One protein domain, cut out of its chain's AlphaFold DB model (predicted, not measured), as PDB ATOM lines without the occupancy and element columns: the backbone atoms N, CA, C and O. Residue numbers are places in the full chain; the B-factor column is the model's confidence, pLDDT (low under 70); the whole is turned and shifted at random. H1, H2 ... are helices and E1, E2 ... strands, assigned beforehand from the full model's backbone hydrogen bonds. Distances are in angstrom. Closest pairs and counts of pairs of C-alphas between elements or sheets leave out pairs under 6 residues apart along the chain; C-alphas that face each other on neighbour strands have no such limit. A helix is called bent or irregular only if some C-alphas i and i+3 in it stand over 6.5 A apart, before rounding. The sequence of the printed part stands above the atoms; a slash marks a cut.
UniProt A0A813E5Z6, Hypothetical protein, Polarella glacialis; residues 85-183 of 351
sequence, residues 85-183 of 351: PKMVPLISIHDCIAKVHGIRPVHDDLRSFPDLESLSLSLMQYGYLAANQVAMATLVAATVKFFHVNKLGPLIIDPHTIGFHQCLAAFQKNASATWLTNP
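This is residues 85 to 183 of the 351 residues of the protein "Hypothetical protein" of Polarella glacialis (UniProt A0A813E5Z6). A three-stranded sheet, E2, E1 and E3, stands beside a triangle of three crossed helices, H2, H3 and H4; H3 covers E3 on one face, and H4 packs on the other face. E1 and E2 form a hairpin, with E2 at the edge of the sheet away from H3 and H4 and E1 between E2 and E3, and residues 172 to 177 stick out. The printed part has 99 residues, in the order E1 E2 H1 H2 H3 E3 H4, with an antiparallel sheet E2 E1 E3. It is mixed, helices and strands, and compact, with a radius of gyration of the C-alphas of 13.5 A and spans of 40 by 28 by 25 A.

E1, residues 88 to 94, 19.3 A, begins at C-alpha 88 (-45.518, -43.145, 13.780). E2 is residues 97 to 103, 18.7 A, and E3 residues 155 to 158. H3, residues 136 to 149, is 20.1 A long; H2 is residues 116 to 125, 14.2 A. H1, residues 108 to 111, is only just irregular: C-alphas 108 and 111 are 6.51 A apart. H4, residues 160 to 173, 19.9 A, ends at C-alpha 173 (-35.571, -17.009, 11.828).

E1 pairs antiparallel with E2 (N 90 and O 101, 2.7 A) and E3 (N 93 and O 155, 2.8 A). H3 is on the sheet, over E3, at a height of 9.7 A; H4 is on the opposite face. H4, the hub, touches H3 at a steep tilt of 45 degrees (closest C-alphas Thr 143 and Cys 167, 6.7 A), touches H2 (Leu 119 and Leu 168, 6.0 A), and only just touches H1, with 3 pairs of C-alphas within 8 A. Every O i to N i+4 pair is within hydrogen-bond range in H2, H3 and H4; H1 is too short for one.

The C-alphas of Pro 85 and Thr 178 are farthest apart, 41.5 A. The printed part has no cut and no long link. Residues 85 to 86 and 105 to 112 have pLDDT under 70.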
ATOM      1  N   PRO A  85     -43.230 -49.507   7.087       60.94
ATOM      2  CA  PRO A  85     -42.697 -48.581   8.070       60.94
ATOM      3  C   PRO A  85     -43.834 -48.227   9.008       60.94
ATOM      4  O   PRO A  85     -44.854 -47.702   8.554       60.94
ATOM      5  N   LYS A  86     -43.726 -48.652  10.274       65.81
ATOM      6  CA  LYS A  86     -44.836 -48.513  11.218       65.81
ATOM      7  C   LYS A  86     -45.170 -47.038  11.258       65.81
ATOM      8  O   LYS A  86     -44.296 -46.251  11.604       65.81
ATOM      9  N   MET A  87     -46.395 -46.684  10.873       70.38
ATOM     10  CA  MET A  87     -46.835 -45.297  10.920       70.38
ATOM     11  C   MET A  87     -46.631 -44.801  12.351       70.38
ATOM     12  O   MET A  87     -47.186 -45.368  13.298       70.38
ATOM     13  N   VAL A  88     -45.774 -43.800  12.504       73.19
ATOM     14  CA  VAL A  88     -45.518 -43.145  13.780       73.19
ATOM     15  C   VAL A  88     -46.589 -42.071  13.932       73.19
ATOM     16  O   VAL A  88     -46.864 -41.354  12.963       73.19
ATOM     17  N   PRO A  89     -47.253 -41.970  15.094       76.62
ATOM     18  CA  PRO A  89     -48.141 -40.850  15.336       76.62
ATOM     19  C   PRO A  89     -47.321 -39.557  15.369       76.62
ATOM     20  O   PRO A  89     -46.367 -39.438  16.125       76.62
ATOM     21  N   LEU A  90     -47.716 -38.601  14.540       83.69
ATOM     22  CA  LEU A  90     -47.341 -37.206  14.640       83.69
ATOM     23  C   LEU A  90     -48.459 -36.496  15.390       83.69
ATOM     24  O   LEU A  90     -49.594 -36.437  14.907       83.69
ATOM     25  N   ILE A  91     -48.152 -35.994  16.577       84.69
ATOM     26  CA  ILE A  91     -49.098 -35.211  17.366       84.69
ATOM     27  C   ILE A  91     -48.736 -33.746  17.182       84.69
ATOM     28  O   ILE A  91     -47.618 -33.348  17.491       84.69
ATOM     29  N   SER A  92     -49.672 -32.947  16.677       88.56
ATOM     30  CA  SER A  92     -49.508 -31.502  16.528       88.56
ATOM     31  C   SER A  92     -50.531 -30.751  17.364       88.56
ATOM     32  O   SER A  92     -51.698 -31.132  17.348       88.56
ATOM     33  N   ILE A  93     -50.135 -29.669  18.025       88.56
ATOM     34  CA  ILE A  93     -51.030 -28.767  18.749       88.56
ATOM     35  C   ILE A  93     -51.146 -27.430  18.011       88.56
ATOM     36  O   ILE A  93     -50.148 -26.852  17.581       88.56
ATOM     37  N   HIS A  94     -52.375 -26.948  17.851       88.75
ATOM     38  CA  HIS A  94     -52.689 -25.630  17.303       88.75
ATOM     39  C   HIS A  94     -53.916 -25.083  18.022       88.75
ATOM     40  O   HIS A  94     -54.903 -25.803  18.145       88.75
ATOM     41  N   ASP A  95     -53.858 -23.844  18.512       86.38
ATOM     42  CA  ASP A  95     -54.963 -23.210  19.249       86.38
ATOM     43  C   ASP A  95     -55.536 -24.094  20.371       86.38
ATOM     44  O   ASP A  95     -56.745 -24.261  20.507       86.38
ATOM     45  N   CYS A  96     -54.650 -24.715  21.157       83.88
ATOM     46  CA  CYS A  96     -54.999 -25.637  22.249       83.88
ATOM     47  C   CYS A  96     -55.685 -26.947  21.817       83.88
ATOM     48  O   CYS A  96     -56.097 -27.715  22.684       83.88
ATOM     49  N   ILE A  97     -55.777 -27.225  20.514       79.62
ATOM     50  CA  ILE A  97     -56.355 -28.450  19.962       79.62
ATOM     51  C   ILE A  97     -55.233 -29.328  19.417       79.62
ATOM     52  O   ILE A  97     -54.502 -28.946  18.499       79.62
ATOM     53  N   ALA A  98     -55.120 -30.537  19.961       85.94
ATOM     54  CA  ALA A  98     -54.228 -31.553  19.430       85.94
ATOM     55  C   ALA A  98     -54.862 -32.300  18.248       85.94
ATOM     56  O   ALA A  98     -56.039 -32.663  18.256       85.94
ATOM     57  N   LYS A  99     -54.047 -32.588  17.237       86.00
ATOM     58  CA  LYS A  99     -54.371 -33.443  16.093       86.00
ATOM     59  C   LYS A  99     -53.353 -34.566  16.009       86.00
ATOM     60  O   LYS A  99     -52.167 -34.348  16.248       86.00
ATOM     61  N   VAL A 100     -53.823 -35.762  15.668       81.56
ATOM     62  CA  VAL A 100     -52.977 -36.947  15.498       81.56
ATOM     63  C   VAL A 100     -52.992 -37.341  14.030       81.56
ATOM     64  O   VAL A 100     -54.043 -37.653  13.473       81.56
ATOM     65  N   HIS A 101     -51.818 -37.349  13.415       81.56
ATOM     66  CA  HIS A 101     -51.603 -37.772  12.039       81.56
ATOM     67  C   HIS A 101     -50.714 -39.012  12.031       81.56
ATOM     68  O   HIS A 101     -49.766 -39.104  12.799       81.56
ATOM     69  N   GLY A 102     -50.991 -39.986  11.170       79.00
ATOM     70  CA  GLY A 102     -50.026 -41.054  10.922       79.00
ATOM     71  C   GLY A 102     -48.994 -40.568   9.912       79.00
ATOM     72  O   GLY A 102     -49.381 -40.175   8.813       79.00
ATOM     73  N   ILE A 103     -47.706 -40.638  10.242       77.94
ATOM     74  CA  ILE A 103     -46.623 -40.380   9.286       77.94
ATOM     75  C   ILE A 103     -45.730 -41.604   9.137       77.94
ATOM     76  O   ILE A 103     -45.583 -42.406  10.060       77.94
ATOM     77  N   ARG A 104     -45.100 -41.749   7.970       78.75
ATOM     78  CA  ARG A 104     -44.020 -42.727   7.831       78.75
ATOM     79  C   ARG A 104     -42.821 -42.233   8.646       78.75
ATOM     80  O   ARG A 104     -42.521 -41.042   8.570       78.75
ATOM     81  N   PRO A 105     -42.150 -43.107   9.411       69.69
ATOM     82  CA  PRO A 105     -40.949 -42.729  10.133       69.69
ATOM     83  C   PRO A 105     -39.923 -42.213   9.128       69.69
ATOM     84  O   PRO A 105     -39.556 -42.917   8.187       69.69
ATOM     85  N   VAL A 106     -39.502 -40.966   9.314       66.00
ATOM     86  CA  VAL A 106     -38.311 -40.431   8.656       66.00
ATOM     87  C   VAL A 106     -37.116 -41.114   9.333       66.00
ATOM     88  O   VAL A 106     -37.143 -41.303  10.550       66.00
ATOM     89  N   HIS A 107     -36.148 -41.590   8.544       56.47
ATOM     90  CA  HIS A 107     -35.009 -42.401   9.000       56.47
ATOM     91  C   HIS A 107     -34.266 -41.804  10.220       56.47
ATOM     92  O   HIS A 107     -34.361 -40.609  10.475       56.47
ATOM     93  N   ASP A 108     -33.557 -42.681  10.948       51.50
ATOM     94  CA  ASP A 108     -33.004 -42.647  12.326       51.50
ATOM     95  C   ASP A 108     -32.456 -41.343  12.962       51.50
ATOM     96  O   ASP A 108     -32.184 -41.348  14.165       51.50
ATOM     97  N   ASP A 109     -32.380 -40.214  12.262       57.44
ATOM     98  CA  ASP A 109     -31.816 -38.953  12.774       57.44
ATOM     99  C   ASP A 109     -32.728 -38.200  13.757       57.44
ATOM    100  O   ASP A 109     -32.292 -37.282  14.446       57.44
ATOM    101  N   LEU A 110     -33.987 -38.619  13.921       55.81
ATOM    102  CA  LEU A 110     -34.909 -38.004  14.887       55.81
ATOM    103  C   LEU A 110     -34.556 -38.284  16.358       55.81
ATOM    104  O   LEU A 110     -35.274 -37.811  17.241       55.81
ATOM    105  N   ARG A 111     -33.518 -39.080  16.653       58.03
ATOM    106  CA  ARG A 111     -33.187 -39.503  18.028       58.03
ATOM    107  C   ARG A 111     -32.166 -38.617  18.733       58.03
ATOM    108  O   ARG A 111     -32.134 -38.635  19.961       58.03
ATOM    109  N   SER A 112     -31.362 -37.847  18.005       68.12
ATOM    110  CA  SER A 112     -30.372 -36.942  18.595       68.12
ATOM    111  C   SER A 112     -30.697 -35.499  18.239       68.12
ATOM    112  O   SER A 112     -30.623 -35.119  17.075       68.12
ATOM    113  N   PHE A 113     -31.032 -34.694  19.247       74.62
ATOM    114  CA  PHE A 113     -31.152 -33.244  19.110       74.62
ATOM    115  C   PHE A 113     -29.905 -32.603  19.739       74.62
ATOM    116  O   PHE A 113     -29.840 -32.529  20.967       74.62
ATOM    117  N   PRO A 114     -28.891 -32.207  18.945       71.50
ATOM    118  CA  PRO A 114     -27.618 -31.717  19.479       71.50
ATOM    119  C   PRO A 114     -27.748 -30.392  20.249       71.50
ATOM    120  O   PRO A 114     -26.943 -30.126  21.133       71.50
ATOM    121  N   ASP A 115     -28.812 -29.619  20.010       87.12
ATOM    122  CA  ASP A 115     -28.935 -28.240  20.502       87.12
ATOM    123  C   ASP A 115     -29.918 -28.068  21.677       87.12
ATOM    124  O   ASP A 115     -30.508 -26.998  21.857       87.12
ATOM    125  N   LEU A 116     -30.133 -29.110  22.498       89.75
ATOM    126  CA  LEU A 116     -31.072 -29.035  23.637       89.75
ATOM    127  C   LEU A 116     -30.689 -27.930  24.625       89.75
ATOM    128  O   LEU A 116     -31.567 -27.295  25.213       89.75
ATOM    129  N   GLU A 117     -29.390 -27.699  24.802       92.12
ATOM    130  CA  GLU A 117     -28.867 -26.659  25.683       92.12
ATOM    131  C   GLU A 117     -29.229 -25.262  25.173       92.12
ATOM    132  O   GLU A 117     -29.803 -24.470  25.919       92.12
ATOM    133  N   SER A 118     -28.990 -24.986  23.886       93.62
ATOM    134  CA  SER A 118     -29.330 -23.700  23.265       93.62
ATOM    135  C   SER A 118     -30.827 -23.412  23.364       93.62
ATOM    136  O   SER A 118     -31.215 -22.326  23.798       93.62
ATOM    137  N   LEU A 119     -31.670 -24.405  23.055       95.06
ATOM    138  CA  LEU A 119     -33.119 -24.266  23.184       95.06
ATOM    139  C   LEU A 119     -33.534 -23.993  24.637       95.06
ATOM    140  O   LEU A 119     -34.370 -23.126  24.893       95.06
ATOM    141  N   SER A 120     -32.943 -24.716  25.590       95.38
ATOM    142  CA  SER A 120     -33.234 -24.543  27.014       95.38
ATOM    143  C   SER A 120     -32.860 -23.141  27.494       95.38
ATOM    144  O   SER A 120     -33.679 -22.497  28.140       95.38
ATOM    145  N   LEU A 121     -31.679 -22.631  27.124       95.31
ATOM    146  CA  LEU A 121     -31.241 -21.272  27.454       95.31
ATOM    147  C   LEU A 121     -32.189 -20.212  26.879       95.31
ATOM    148  O   LEU A 121     -32.582 -19.294  27.600       95.31
ATOM    149  N   SER A 122     -32.621 -20.364  25.623       95.88
ATOM    150  CA  SER A 122     -33.604 -19.458  25.018       95.88
ATOM    151  C   SER A 122     -34.945 -19.496  25.757       95.88
ATOM    152  O   SER A 122     -35.501 -18.450  26.075       95.88
ATOM    153  N   LEU A 123     -35.464 -20.675  26.107       96.88
ATOM    154  CA  LEU A 123     -36.728 -20.784  26.849       96.88
ATOM    155  C   LEU A 123     -36.618 -20.263  28.294       96.88
ATOM    156  O   LEU A 123     -37.574 -19.666  28.795       96.88
ATOM    157  N   MET A 124     -35.465 -20.438  28.947       96.50
ATOM    158  CA  MET A 124     -35.171 -19.865  30.267       96.50
ATOM    159  C   MET A 124     -35.139 -18.336  30.221       96.50
ATOM    160  O   MET A 124     -35.735 -17.692  31.084       96.50
ATOM    161  N   GLN A 125     -34.515 -17.751  29.193       96.38
ATOM    162  CA  GLN A 125     -34.437 -16.298  29.006       96.38
ATOM    163  C   GLN A 125     -35.824 -15.634  28.994       96.38
ATOM    164  O   GLN A 125     -35.983 -14.537  29.527       96.38
ATOM    165  N   TYR A 126     -36.831 -16.298  28.423       97.12
ATOM    166  CA  TYR A 126     -38.205 -15.785  28.344       97.12
ATOM    167  C   TYR A 126     -39.137 -16.315  29.450       97.12
ATOM    168  O   TYR A 126     -40.349 -16.096  29.394       97.12
ATOM    169  N   GLY A 127     -38.593 -17.002  30.460       96.56
ATOM    170  CA  GLY A 127     -39.336 -17.476  31.632       96.56
ATOM    171  C   GLY A 127     -40.258 -18.675  31.378       96.56
ATOM    172  O   GLY A 127     -41.147 -18.939  32.184       96.56
ATOM    173  N   TYR A 128     -40.089 -19.402  30.268       96.56
ATOM    174  CA  TYR A 128     -40.872 -20.615  29.975       96.56
ATOM    175  C   TYR A 128     -40.305 -21.872  30.637       96.56
ATOM    176  O   TYR A 128     -41.023 -22.862  30.754       96.56
ATOM    177  N   LEU A 129     -39.031 -21.844  31.034       96.19
ATOM    178  CA  LEU A 129     -38.326 -22.964  31.650       96.19
ATOM    179  C   LEU A 129     -37.552 -22.476  32.879       96.19
ATOM    180  O   LEU A 129     -36.821 -21.491  32.797       96.19
ATOM    181  N   ALA A 130     -37.677 -23.169  34.010       94.12
ATOM    182  CA  ALA A 130     -36.859 -22.888  35.188       94.12
ATOM    183  C   ALA A 130     -35.450 -23.493  35.043       94.12
ATOM    184  O   ALA A 130     -35.289 -24.607  34.539       94.12
ATOM    185  N   ALA A 131     -34.423 -22.793  35.542       90.12
ATOM    186  CA  ALA A 131     -33.015 -23.196  35.415       90.12
ATOM    187  C   ALA A 131     -32.710 -24.605  35.961       90.12
ATOM    188  O   ALA A 131     -31.828 -25.301  35.467       90.12
ATOM    189  N   ASN A 132     -33.461 -25.050  36.968       87.44
ATOM    190  CA  ASN A 132     -33.305 -26.345  37.628       87.44
ATOM    191  C   ASN A 132     -34.171 -27.473  37.027       87.44
ATOM    192  O   ASN A 132     -34.202 -28.566  37.590       87.44
ATOM    193  N   GLN A 133     -34.886 -27.242  35.919       80.62
ATOM    194  CA  GLN A 133     -35.883 -28.181  35.390       80.62
ATOM    195  C   GLN A 133     -35.641 -28.585  33.925       80.62
ATOM    196  O   GLN A 133     -36.538 -28.508  33.093       80.62
ATOM    197  N   VAL A 134     -34.459 -29.112  33.592       82.38
ATOM    198  CA  VAL A 134     -34.120 -29.561  32.217       82.38
ATOM    199  C   VAL A 134     -34.648 -30.978  31.903       82.38
ATOM    200  O   VAL A 134     -34.078 -31.737  31.122       82.38
ATOM    201  N   ALA A 135     -35.753 -31.386  32.531       89.19
ATOM    202  CA  ALA A 135     -36.392 -32.657  32.208       89.19
ATOM    203  C   ALA A 135     -37.116 -32.555  30.856       89.19
ATOM    204  O   ALA A 135     -37.788 -31.563  30.578       89.19
ATOM    205  N   MET A 136     -37.048 -33.615  30.042       88.12
ATOM    206  CA  MET A 136     -37.647 -33.658  28.698       88.12
ATOM    207  C   MET A 136     -39.116 -33.206  28.679       88.12
ATOM    208  O   MET A 136     -39.511 -32.397  27.847       88.12
ATOM    209  N   ALA A 137     -39.925 -33.683  29.627       87.44
ATOM    210  CA  ALA A 137     -41.341 -33.333  29.696       87.44
ATOM    211  C   ALA A 137     -41.579 -31.849  30.049       87.44
ATOM    212  O   ALA A 137     -42.517 -31.242  29.534       87.44
ATOM    213  N   THR A 138     -40.711 -31.241  30.866       92.69
ATOM    214  CA  THR A 138     -40.766 -29.799  31.158       92.69
ATOM    215  C   THR A 138     -40.380 -28.983  29.926       92.69
ATOM    216  O   THR A 138     -41.043 -28.000  29.609       92.69
ATOM    217  N   LEU A 139     -39.370 -29.428  29.171       94.50
ATOM    218  CA  LEU A 139     -38.954 -28.765  27.934       94.50
ATOM    219  C   LEU A 139     -40.063 -28.775  26.867       94.50
ATOM    220  O   LEU A 139     -40.285 -27.769  26.190       94.50
ATOM    221  N   VAL A 140     -40.804 -29.880  26.745       94.38
ATOM    222  CA  VAL A 140     -41.986 -29.970  25.867       94.38
ATOM    223  C   VAL A 140     -43.053 -28.970  26.297       94.38
ATOM    224  O   VAL A 140     -43.532 -28.201  25.466       94.38
ATOM    225  N   ALA A 141     -43.389 -28.926  27.591       95.62
ATOM    226  CA  ALA A 141     -44.363 -27.976  28.121       95.62
ATOM    227  C   ALA A 141     -43.951 -26.518  27.848       95.62
ATOM    228  O   ALA A 141     -44.767 -25.729  27.370       95.62
ATOM    229  N   ALA A 142     -42.681 -26.177  28.081       96.75
ATOM    230  CA  ALA A 142     -42.118 -24.856  27.808       96.75
ATOM    231  C   ALA A 142     -42.220 -24.483  26.319       96.75
ATOM    232  O   ALA A 142     -42.687 -23.397  25.981       96.75
ATOM    233  N   THR A 143     -41.866 -25.416  25.429       96.81
ATOM    234  CA  THR A 143     -41.958 -25.238  23.971       96.81
ATOM    235  C   THR A 143     -43.402 -24.987  23.529       96.81
ATOM    236  O   THR A 143     -43.677 -24.070  22.756       96.81
ATOM    237  N   VAL A 144     -44.347 -25.765  24.061       96.62
ATOM    238  CA  VAL A 144     -45.778 -25.631  23.761       96.62
ATOM    239  C   VAL A 144     -46.327 -24.283  24.229       96.62
ATOM    240  O   VAL A 144     -46.991 -23.591  23.454       96.62
ATOM    241  N   LYS A 145     -46.015 -23.873  25.465       97.06
ATOM    242  CA  LYS A 145     -46.405 -22.560  25.999       97.06
ATOM    243  C   LYS A 145     -45.820 -21.425  25.150       97.06
ATOM    244  O   LYS A 145     -46.550 -20.500  24.807       97.06
ATOM    245  N   PHE A 146     -44.550 -21.519  24.749       97.62
ATOM    246  CA  PHE A 146     -43.893 -20.520  23.902       97.62
ATOM    247  C   PHE A 146     -44.600 -20.341  22.551       97.62
ATOM    248  O   PHE A 146     -44.913 -19.208  22.176       97.62
ATOM    249  N   PHE A 147     -44.912 -21.441  21.853       97.31
ATOM    250  CA  PHE A 147     -45.647 -21.400  20.581       97.31
ATOM    251  C   PHE A 147     -47.038 -20.798  20.731       97.31
ATOM    252  O   PHE A 147     -47.461 -20.013  19.882       97.31
ATOM    253  N   HIS A 148     -47.734 -21.157  21.811       96.50
ATOM    254  CA  HIS A 148     -49.070 -20.657  22.092       96.50
ATOM    255  C   HIS A 148     -49.073 -19.147  22.347       96.50
ATOM    256  O   HIS A 148     -49.804 -18.416  21.680       96.50
ATOM    257  N   VAL A 149     -48.220 -18.665  23.257       97.38
ATOM    258  CA  VAL A 149     -48.154 -17.240  23.619       97.38
ATOM    259  C   VAL A 149     -47.721 -16.386  22.426       97.38
ATOM    260  O   VAL A 149     -48.314 -15.340  22.172       97.38
ATOM    261  N   ASN A 150     -46.731 -16.846  21.654       97.00
ATOM    262  CA  ASN A 150     -46.199 -16.106  20.506       97.00
ATOM    263  C   ASN A 150     -46.960 -16.364  19.192       97.00
ATOM    264  O   ASN A 150     -46.558 -15.851  18.150       97.00
ATOM    265  N   LYS A 151     -48.059 -17.135  19.222       95.62
ATOM    266  CA  LYS A 151     -48.931 -17.425  18.067       95.62
ATOM    267  C   LYS A 151     -48.164 -17.911  16.828       95.62
ATOM    268  O   LYS A 151     -48.422 -17.477  15.708       95.62
ATOM    269  N   LEU A 152     -47.225 -18.837  17.025       95.00
ATOM    270  CA  LEU A 152     -46.301 -19.303  15.975       95.00
ATOM    271  C   LEU A 152     -46.898 -20.347  15.020       95.00
ATOM    272  O   LEU A 152     -46.196 -20.873  14.155       95.00
ATOM    273  N   GLY A 153     -48.190 -20.639  15.159       94.06
ATOM    274  CA  GLY A 153     -48.876 -21.669  14.392       94.06
ATOM    275  C   GLY A 153     -48.679 -23.074  14.977       94.06
ATOM    276  O   GLY A 153     -48.417 -23.218  16.175       94.06
ATOM    277  N   PRO A 154     -48.892 -24.130  14.169       94.31
ATOM    278  CA  PRO A 154     -48.912 -25.502  14.665       94.31
ATOM    279  C   PRO A 154     -47.534 -25.984  15.132       94.31
ATOM    280  O   PRO A 154     -46.545 -25.866  14.406       94.31
ATOM    281  N   LEU A 155     -47.496 -26.614  16.304       95.12
ATOM    282  CA  LEU A 155     -46.300 -27.239  16.869       95.12
ATOM    283  C   LEU A 155     -46.454 -28.757  16.901       95.12
ATOM    284  O   LEU A 155     -47.463 -29.261  17.384       95.12
ATOM    285  N   ILE A 156     -45.440 -29.492  16.458       92.44
ATOM    286  CA  ILE A 156     -45.358 -30.944  16.618       92.44
ATOM    287  C   ILE A 156     -44.822 -31.243  18.015       92.44
ATOM    288  O   ILE A 156     -43.732 -30.819  18.369       92.44
ATOM    289  N   ILE A 157     -45.588 -31.975  18.812       90.75
ATOM    290  CA  ILE A 157     -45.217 -32.344  20.181       90.75
ATOM    291  C   ILE A 157     -44.780 -33.800  20.291       90.75
ATOM    292  O   ILE A 157     -44.117 -34.137  21.250       90.75
ATOM    293  N   ASP A 158     -45.094 -34.664  19.330       87.25
ATOM    294  CA  ASP A 158     -44.549 -36.025  19.279       87.25
ATOM    295  C   ASP A 158     -44.300 -36.394  17.811       87.25
ATOM    296  O   ASP A 158     -45.242 -36.280  17.018       87.25
ATOM    297  N   PRO A 159     -43.073 -36.784  17.410       87.44
ATOM    298  CA  PRO A 159     -41.831 -36.832  18.200       87.44
ATOM    299  C   PRO A 159     -41.350 -35.464  18.711       87.44
ATOM    300  O   PRO A 159     -41.293 -34.501  17.946       87.44
ATOM    301  N   HIS A 160     -40.935 -35.393  19.986       89.88
ATOM    302  CA  HIS A 160     -40.496 -34.141  20.633       89.88
ATOM    303  C   HIS A 160     -39.372 -33.421  19.869       89.88
ATOM    304  O   HIS A 160     -39.343 -32.195  19.813       89.88
ATOM    305  N   THR A 161     -38.459 -34.178  19.250       89.25
ATOM    306  CA  THR A 161     -37.306 -33.635  18.516       89.25
ATOM    307  C   THR A 161     -37.718 -32.748  17.349       89.25
ATOM    308  O   THR A 161     -37.086 -31.719  17.116       89.25
ATOM    309  N   ILE A 162     -38.816 -33.075  16.663       89.75
ATOM    310  CA  ILE A 162     -39.345 -32.229  15.590       89.75
ATOM    311  C   ILE A 162     -39.848 -30.901  16.166       89.75
ATOM    312  O   ILE A 162     -39.511 -29.843  15.639       89.75
ATOM    313  N   GLY A 163     -40.589 -30.941  17.277       92.50
ATOM    314  CA  GLY A 163     -41.052 -29.737  17.971       92.50
ATOM    315  C   GLY A 163     -39.919 -28.828  18.425       92.50
ATOM    316  O   GLY A 163     -39.979 -27.612  18.254       92.50
ATOM    317  N   PHE A 164     -38.843 -29.417  18.944       94.75
ATOM    318  CA  PHE A 164     -37.651 -28.674  19.344       94.75
ATOM    319  C   PHE A 164     -36.955 -28.016  18.154       94.75
ATOM    320  O   PHE A 164     -36.588 -26.846  18.247       94.75
ATOM    321  N   HIS A 165     -36.851 -28.707  17.012       92.69
ATOM    322  CA  HIS A 165     -36.343 -28.099  15.780       92.69
ATOM    323  C   HIS A 165     -37.226 -26.941  15.315       92.69
ATOM    324  O   HIS A 165     -36.698 -25.895  14.946       92.69
ATOM    325  N   GLN A 166     -38.555 -27.085  15.369       94.38
ATOM    326  CA  GLN A 166     -39.469 -25.993  15.027       94.38
ATOM    327  C   GLN A 166     -39.260 -24.779  15.941       94.38
ATOM    328  O   GLN A 166     -39.266 -23.645  15.463       94.38
ATOM    329  N   CYS A 167     -39.043 -25.003  17.237       96.19
ATOM    330  CA  CYS A 167     -38.812 -23.931  18.197       96.19
ATOM    331  C   CYS A 167     -37.479 -23.223  17.987       96.19
ATOM    332  O   CYS A 167     -37.446 -21.996  17.899       96.19
ATOM    333  N   LEU A 168     -36.398 -23.982  17.819       95.06
ATOM    334  CA  LEU A 168     -35.085 -23.412  17.544       95.06
ATOM    335  C   LEU A 168     -35.082 -22.637  16.218       95.06
ATOM    336  O   LEU A 168     -34.580 -21.516  16.158       95.06
ATOM    337  N   ALA A 169     -35.723 -23.178  15.179       94.38
ATOM    338  CA  ALA A 169     -35.889 -22.489  13.905       94.38
ATOM    339  C   ALA A 169     -36.702 -21.190  14.047       94.38
ATOM    340  O   ALA A 169     -36.391 -20.205  13.379       94.38
ATOM    341  N   ALA A 170     -37.713 -21.152  14.923       95.56
ATOM    342  CA  ALA A 170     -38.469 -19.931  15.197       95.56
ATOM    343  C   ALA A 170     -37.585 -18.841  15.828       95.56
ATOM    344  O   ALA A 170     -37.631 -17.701  15.355       95.56
ATOM    345  N   PHE A 171     -36.745 -19.202  16.809       95.19
ATOM    346  CA  PHE A 171     -35.754 -18.299  17.407       95.19
ATOM    347  C   PHE A 171     -34.748 -17.785  16.370       95.19
ATOM    348  O   PHE A 171     -34.523 -16.581  16.278       95.19
ATOM    349  N   GLN A 172     -34.185 -18.677  15.550       93.50
ATOM    350  CA  GLN A 172     -33.176 -18.327  14.543       93.50
ATOM    351  C   GLN A 172     -33.739 -17.436  13.430       93.50
ATOM    352  O   GLN A 172     -33.114 -16.449  13.045       93.50
ATOM    353  N   LYS A 173     -34.935 -17.758  12.921       93.25
ATOM    354  CA  LYS A 173     -35.571 -17.009  11.828       93.25
ATOM    355  C   LYS A 173     -35.895 -15.569  12.224       93.25
ATOM    356  O   LYS A 173     -35.881 -14.694  11.365       93.25
ATOM    357  N   ASN A 174     -36.182 -15.326  13.501       89.00
ATOM    358  CA  ASN A 174     -36.555 -14.008  14.002       89.00
ATOM    359  C   ASN A 174     -35.644 -13.571  15.156       89.00
ATOM    360  O   ASN A 174     -36.124 -13.169  16.213       89.00
ATOM    361  N   ALA A 175     -34.326 -13.625  14.954       84.69
ATOM    362  CA  ALA A 175     -33.350 -13.242  15.979       84.69
ATOM    363  C   ALA A 175     -33.523 -11.793  16.489       84.69
ATOM    364  O   ALA A 175     -33.156 -11.489  17.619       84.69
ATOM    365  N   SER A 176     -34.103 -10.902  15.674       81.81
ATOM    366  CA  SER A 176     -34.405  -9.513  16.041       81.81
ATOM    367  C   SER A 176     -35.813  -9.303  16.612       81.81
ATOM    368  O   SER A 176     -36.175  -8.164  16.906       81.81
ATOM    369  N   ALA A 177     -36.644 -10.346  16.707       84.81
ATOM    370  CA  ALA A 177     -37.995 -10.210  17.235       84.81
ATOM    371  C   ALA A 177     -37.997 -10.132  18.763       84.81
ATOM    372  O   ALA A 177     -37.280 -10.855  19.454       84.81
ATOM    373  N   THR A 178     -38.871  -9.281  19.293       92.00
ATOM    374  CA  THR A 178     -39.161  -9.230  20.725       92.00
ATOM    375  C   THR A 178     -40.158 -10.330  21.063       92.00
ATOM    376  O   THR A 178     -41.362 -10.175  20.857       92.00
ATOM    377  N   TRP A 179     -39.659 -11.459  21.562       96.88
ATOM    378  CA  TRP A 179     -40.512 -12.553  22.018       96.88
ATOM    379  C   TRP A 179     -41.272 -12.181  23.293       96.88
ATOM    380  O   TRP A 179     -40.740 -11.519  24.186       96.88
ATOM    381  N   LEU A 180     -42.518 -12.642  23.386       97.56
ATOM    382  CA  LEU A 180     -43.344 -12.487  24.576       97.56
ATOM    383  C   LEU A 180     -42.871 -13.446  25.671       97.56
ATOM    384  O   LEU A 180     -42.646 -14.636  25.421       97.56
ATOM    385  N   THR A 181     -42.766 -12.934  26.896       97.88
ATOM    386  CA  THR A 181     -42.422 -13.722  28.083       97.88
ATOM    387  C   THR A 181     -43.580 -14.615  28.513       97.88
ATOM    388  O   THR A 181     -44.745 -14.320  28.235       97.88
ATOM    389  N   ASN A 182     -43.270 -15.693  29.230       97.50
ATOM    390  CA  ASN A 182     -44.283 -16.560  29.817       97.50
ATOM    391  C   ASN A 182     -45.189 -15.754  30.772       97.50
ATOM    392  O   ASN A 182     -44.674 -15.159  31.721       97.50
ATOM    393  N   PRO A 183     -46.521 -15.743  30.577       97.31
ATOM    394  CA  PRO A 183     -47.437 -15.028  31.466       97.31
ATOM    395  C   PRO A 183     -47.572 -15.681  32.853       97.31
ATOM    396  O   PRO A 183     -48.184 -15.097  33.743       97.31
TER     397      PRO A 183